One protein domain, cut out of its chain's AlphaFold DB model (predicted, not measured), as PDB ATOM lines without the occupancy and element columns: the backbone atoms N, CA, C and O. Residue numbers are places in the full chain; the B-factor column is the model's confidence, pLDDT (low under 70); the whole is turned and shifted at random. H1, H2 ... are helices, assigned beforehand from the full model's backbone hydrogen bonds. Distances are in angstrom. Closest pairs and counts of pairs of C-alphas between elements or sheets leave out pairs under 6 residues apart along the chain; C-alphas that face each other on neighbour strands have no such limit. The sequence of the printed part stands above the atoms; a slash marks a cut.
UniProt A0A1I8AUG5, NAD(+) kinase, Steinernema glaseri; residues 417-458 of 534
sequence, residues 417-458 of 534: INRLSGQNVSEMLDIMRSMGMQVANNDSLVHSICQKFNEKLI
ATOM      1  N   ILE A 417     -37.742 -22.746  40.946       95.81
ATOM      2  CA  ILE A 417     -37.770 -23.495  39.672       95.81
ATOM      3  C   ILE A 417     -38.178 -22.648  38.462       95.81
ATOM      4  O   ILE A 417     -37.854 -23.024  37.339       95.81
ATOM      5  N   ASN A 418     -38.889 -21.531  38.662       96.88
ATOM      6  CA  ASN A 418     -39.387 -20.693  37.566       96.88
ATOM      7  C   ASN A 418     -38.550 -19.432  37.295       96.88
ATOM      8  O   ASN A 418     -38.746 -18.816  36.243       96.88
ATOM      9  N   ARG A 419     -37.665 -19.016  38.213       96.50
ATOM     10  CA  ARG A 419     -36.877 -17.779  38.070       96.50
ATOM     11  C   ARG A 419     -35.932 -17.805  36.870       96.50
ATOM     12  O   ARG A 419     -35.286 -18.813  36.587       96.50
ATOM     13  N   LEU A 420     -35.767 -16.652  36.230       96.62
ATOM     14  CA  LEU A 420     -34.643 -16.410  35.333       96.62
ATOM     15  C   LEU A 420     -33.370 -16.161  36.145       96.62
ATOM     16  O   LEU A 420     -33.373 -15.425  37.139       96.62
ATOM     17  N   SER A 421     -32.279 -16.776  35.692       96.44
ATOM     18  CA  SER A 421     -30.918 -16.468  36.119       96.44
ATOM     19  C   SER A 421     -30.324 -15.378  35.219       96.44
ATOM     20  O   SER A 421     -30.688 -15.262  34.044       96.44
ATOM     21  N   GLY A 422     -29.352 -14.625  35.742       97.50
ATOM     22  CA  GLY A 422     -28.600 -13.662  34.930       97.50
ATOM     23  C   GLY A 422     -27.853 -14.327  33.768       97.50
ATOM     24  O   GLY A 422     -27.766 -13.747  32.689       97.50
ATOM     25  N   GLN A 423     -27.401 -15.572  33.954       97.38
ATOM     26  CA  GLN A 423     -26.780 -16.376  32.902       97.38
ATOM     27  C   GLN A 423     -27.738 -16.600  31.723       97.38
ATOM     28  O   GLN A 423     -27.393 -16.247  30.600       97.38
ATOM     29  N   ASN A 424     -28.955 -17.101  31.972       96.38
ATOM     30  CA  ASN A 424     -29.925 -17.382  30.909       96.38
ATOM     31  C   ASN A 424     -30.270 -16.112  30.111       96.38
ATOM     32  O   ASN A 424     -30.421 -16.163  28.894       96.38
ATOM     33  N   VAL A 425     -30.397 -14.967  30.794       97.75
ATOM     34  CA  VAL A 425     -30.684 -13.677  30.147       97.75
ATOM     35  C   VAL A 425     -29.485 -13.188  29.329       97.75
ATOM     36  O   VAL A 425     -29.675 -12.763  28.192       97.75
ATOM     37  N   SER A 426     -28.265 -13.287  29.862       97.62
ATOM     38  CA  SER A 426     -27.032 -12.933  29.145       97.62
ATOM     39  C   SER A 426     -26.864 -13.762  27.863       97.62
ATOM     40  O   SER A 426     -26.700 -13.201  26.781       97.62
ATOM     41  N   GLU A 427     -27.025 -15.087  27.956       97.94
ATOM     42  CA  GLU A 427     -26.954 -16.000  26.808       97.94
ATOM     43  C   GLU A 427     -28.002 -15.654  25.732       97.94
ATOM     44  O   GLU A 427     -27.683 -15.625  24.543       97.94
ATOM     45  N   MET A 428     -29.237 -15.312  26.127       97.56
ATOM     46  CA  MET A 428     -30.269 -14.846  25.190       97.56
ATOM     47  C   MET A 428     -29.896 -13.520  24.510       97.56
ATOM     48  O   MET A 428     -30.083 -13.388  23.299       97.56
ATOM     49  N   LEU A 429     -29.352 -12.549  25.250       97.44
ATOM     50  CA  LEU A 429     -28.936 -11.253  24.699       97.44
ATOM     51  C   LEU A 429     -27.763 -11.399  23.717       97.44
ATOM     52  O   LEU A 429     -27.743 -10.727  22.683       97.44
ATOM     53  N   ASP A 430     -26.821 -12.304  23.980       97.25
ATOM     54  CA  ASP A 430     -25.717 -12.591  23.061       97.25
ATOM     55  C   ASP A 430     -26.180 -13.347  21.800       97.25
ATOM     56  O   ASP A 430     -25.716 -13.039  20.698       97.25
ATOM     57  N   ILE A 431     -27.176 -14.238  21.906       98.00
ATOM     58  CA  ILE A 431     -27.851 -14.816  20.730       98.00
ATOM     59  C   ILE A 431     -28.525 -13.711  19.901       98.00
ATOM     60  O   ILE A 431     -28.303 -13.643  18.691       98.00
ATOM     61  N   MET A 432     -29.278 -12.796  20.520       97.75
ATOM     62  CA  MET A 432     -29.910 -11.669  19.813       97.75
ATOM     63  C   MET A 432     -28.878 -10.792  19.079       97.75
ATOM     64  O   MET A 432     -29.086 -10.433  17.917       97.75
ATOM     65  N   ARG A 433     -27.729 -10.510  19.705       96.62
ATOM     66  CA  ARG A 433     -26.597  -9.807  19.070       96.62
ATOM     67  C   ARG A 433     -26.030 -10.568  17.873       96.62
ATOM     68  O   ARG A 433     -25.786  -9.957  16.837       96.62
ATOM     69  N   SER A 434     -25.866 -11.890  17.980       97.19
ATOM     70  CA  SER A 434     -25.419 -12.740  16.862       97.19
ATOM     71  C   SER A 434     -26.389 -12.731  15.673       97.19
ATOM     72  O   SER A 434     -25.967 -12.891  14.530       97.19
ATOM     73  N   MET A 435     -27.676 -12.464  15.927       97.88
ATOM     74  CA  MET A 435     -28.715 -12.263  14.911       97.88
ATOM     75  C   MET A 435     -28.759 -10.817  14.371       97.88
ATOM     76  O   MET A 435     -29.665 -10.465  13.619       97.88
ATOM     77  N   GLY A 436     -27.799  -9.965  14.749       96.50
ATOM     78  CA  GLY A 436     -27.684  -8.571  14.311       96.50
ATOM     79  C   GLY A 436     -28.534  -7.567  15.100       96.50
ATOM     80  O   GLY A 436     -28.554  -6.384  14.749       96.50
ATOM     81  N   MET A 437     -29.224  -7.990  16.166       97.25
ATOM     82  CA  MET A 437     -30.044  -7.088  16.978       97.25
ATOM     83  C   MET A 437     -29.169  -6.186  17.856       97.25
ATOM     84  O   MET A 437     -28.288  -6.655  18.578       97.25
ATOM     85  N   GLN A 438     -29.460  -4.885  17.850       94.75
ATOM     86  CA  GLN A 438     -28.760  -3.897  18.673       94.75
ATOM     87  C   GLN A 438     -29.294  -3.902  20.110       94.75
ATOM     88  O   GLN A 438     -30.054  -3.024  20.512       94.75
ATOM     89  N   VAL A 439     -28.908  -4.922  20.882       94.56
ATOM     90  CA  VAL A 439     -29.210  -5.025  22.316       94.56
ATOM     91  C   VAL A 439     -27.942  -4.944  23.162       94.56
ATOM     92  O   VAL A 439     -26.898  -5.530  22.852       94.56
ATOM     93  N   ALA A 440     -28.033  -4.208  24.268       91.88
ATOM     94  CA  ALA A 440     -27.010  -4.252  25.299       91.88
ATOM     95  C   ALA A 440     -27.034  -5.619  26.002       91.88
ATOM     96  O   ALA A 440     -28.082  -6.238  26.142       91.88
ATOM     97  N   ASN A 441     -25.873  -6.057  26.473       93.44
ATOM     98  CA  ASN A 441     -25.732  -7.109  27.468       93.44
ATOM     99  C   ASN A 441     -24.759  -6.545  28.502       93.44
ATOM    100  O   ASN A 441     -23.580  -6.344  28.206       93.44
ATOM    101  N   ASN A 442     -25.307  -6.126  29.636       94.75
ATOM    102  CA  ASN A 442     -24.589  -5.566  30.770       94.75
ATOM    103  C   ASN A 442     -25.366  -5.905  32.045       94.75
ATOM    104  O   ASN A 442     -26.579  -6.135  31.992       94.75
ATOM    105  N   ASP A 443     -24.675  -5.910  33.181       96.00
ATOM    106  CA  ASP A 443     -25.233  -6.400  34.445       96.00
ATOM    107  C   ASP A 443     -26.502  -5.648  34.865       96.00
ATOM    108  O   ASP A 443     -27.430  -6.260  35.383       96.00
ATOM    109  N   SER A 444     -26.593  -4.346  34.573       97.00
ATOM    110  CA  SER A 444     -27.770  -3.520  34.880       97.00
ATOM    111  C   SER A 444     -29.021  -3.968  34.110       97.00
ATOM    112  O   SER A 444     -30.084  -4.163  34.706       97.00
ATOM    113  N   LEU A 445     -28.906  -4.201  32.797       96.69
ATOM    114  CA  LEU A 445     -30.023  -4.691  31.985       96.69
ATOM    115  C   LEU A 445     -30.372  -6.145  32.326       96.69
ATOM    116  O   LEU A 445     -31.549  -6.469  32.471       96.69
ATOM    117  N   VAL A 446     -29.363  -7.004  32.499       97.81
ATOM    118  CA  VAL A 446     -29.547  -8.409  32.895       97.81
ATOM    119  C   VAL A 446     -30.280  -8.497  34.237       97.81
ATOM    120  O   VAL A 446     -31.283  -9.207  34.344       97.81
ATOM    121  N   HIS A 447     -29.842  -7.723  35.235       97.56
ATOM    122  CA  HIS A 447     -30.494  -7.613  36.538       97.56
ATOM    123  C   HIS A 447     -31.930  -7.092  36.410       97.56
ATOM    124  O   HIS A 447     -32.847  -7.720  36.933       97.56
ATOM    125  N   SER A 448     -32.148  -6.017  35.646       97.88
ATOM    126  CA  SER A 448     -33.477  -5.425  35.426       97.88
ATOM    127  C   SER A 448     -34.468  -6.400  34.780       97.88
ATOM    128  O   SER A 448     -35.641  -6.425  35.156       97.88
ATOM    129  N   ILE A 449     -34.021  -7.218  33.819       97.94
ATOM    130  CA  ILE A 449     -34.848  -8.257  33.185       97.94
ATOM    131  C   ILE A 449     -35.149  -9.380  34.183       97.94
ATOM    132  O   ILE A 449     -36.308  -9.777  34.313       97.94
ATOM    133  N   CYS A 450     -34.134  -9.867  34.908       98.06
ATOM    134  CA  CYS A 450     -34.314 -10.908  35.922       98.06
ATOM    135  C   CYS A 450     -35.304 -10.459  36.998       98.06
ATOM    136  O   CYS A 450     -36.262 -11.175  37.268       98.06
ATOM    137  N   GLN A 451     -35.126  -9.259  37.554       97.44
ATOM    138  CA  GLN A 451     -36.021  -8.669  38.544       97.44
ATOM    139  C   GLN A 451     -37.463  -8.602  38.015       97.44
ATOM    140  O   GLN A 451     -38.341  -9.271  38.556       97.44
ATOM    141  N   LYS A 452     -37.698  -7.899  36.895       97.62
ATOM    142  CA  LYS A 452     -39.048  -7.693  36.329       97.62
ATOM    143  C   LYS A 452     -39.755  -8.972  35.879       97.62
ATOM    144  O   LYS A 452     -40.970  -8.960  35.669       97.62
ATOM    145  N   PHE A 453     -39.020 -10.057  35.644       97.50
ATOM    146  CA  PHE A 453     -39.604 -11.370  35.383       97.50
ATOM    147  C   PHE A 453     -39.893 -12.118  36.686       97.50
ATOM    148  O   PHE A 453     -40.987 -12.652  36.847       97.50
ATOM    149  N   ASN A 454     -38.930 -12.147  37.608       97.50
ATOM    150  CA  ASN A 454     -39.001 -12.929  38.838       97.50
ATOM    151  C   ASN A 454     -40.038 -12.365  39.823       97.50
ATOM    152  O   ASN A 454     -40.717 -13.143  40.485       97.50
ATOM    153  N   GLU A 455     -40.247 -11.044  39.845       96.69
ATOM    154  CA  GLU A 455     -41.341 -10.385  40.579       96.69
ATOM    155  C   GLU A 455     -42.724 -10.941  40.192       96.69
ATOM    156  O   GLU A 455     -43.594 -11.067  41.044       96.69
ATOM    157  N   LYS A 456     -42.922 -11.366  38.933       95.69
ATOM    158  CA  LYS A 456     -44.200 -11.920  38.436       95.69
ATOM    159  C   LYS A 456     -44.461 -13.372  38.853       95.69
ATOM    160  O   LYS A 456     -45.509 -13.917  38.511       95.69
ATOM    161  N   LEU A 457     -43.494 -14.021  39.503       96.69
ATOM    162  CA  LEU A 457     -43.642 -15.375  40.047       96.69
ATOM    163  C   LEU A 457     -44.235 -15.358  41.458       96.69
ATOM    164  O   LEU A 457     -44.715 -16.387  41.924       96.69
ATOM    165  N   ILE A 458     -44.185 -14.203  42.124       96.94
ATOM    166  CA  ILE A 458     -44.750 -13.972  43.449       96.94
ATOM    167  C   ILE A 458     -46.164 -13.411  43.262       96.94
ATOM    168  O   ILE A 458     -46.400 -12.590  42.376       96.94
TER     169      ILE A 458
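What this domain is: This is residues 417 to 458 of the 534 residues of the protein "NAD(+) kinase" of Steinernema glaseri (UniProt A0A1I8AUG5). Two helices meet in a wide V: the first residues of H1, 422 to 426, pack on residues 446 to 450 of H2, and from there the two run on in largely opposite directions. The link, residues 435 to 442, folds back along H1 from its last residue to the first of H2, and the lead-in, residues 417 to 421, runs beside the later part of H2. The printed part has 42 residues with two named helices, H1 then H2, and no named strand; the class is all helix. It is only just compact, close to loose, with a radius of gyration of the C-alphas of 10.8 A, and elongated, with spans of 34 by 19 by 13 A.

Where its parts are: The printed part begins at Ile 417, with its C-alpha at (-37.770, -23.495, 39.672). H1 holds residues 422 to 434, 18.4 A from first to last C-alpha, and begins with C-alpha 422 at (-28.600, -13.662, 34.930). H2 holds residues 443 to 457, is 21.2 A long from first to last C-alpha, and ends with C-alpha 457 at (-43.642, -15.375, 40.047).

How they stand to each other: H1 touches H2 with residues 422 to 426 alone, and H2 touches H1 with residues 446 to 450 alone. Their closest C-alphas, those of Gly 422 and Val 446, are 5.7 A apart. The helices run opposite ways at a steep tilt of 61 degrees. Their centres are 13.6 A apart. In H1 every O i to N i+4 pair is within hydrogen-bond range; in H2, 9 of 11 are.

The domain as a whole: The two C-alphas farthest apart, those of Gly 436 and Ile 458, are 34.2 A apart. The printed part has no cut, and the link from H1 to H2, of 8 residues, is short. The mean pLDDT of the printed part is 96.8, and no printed residue is under 70.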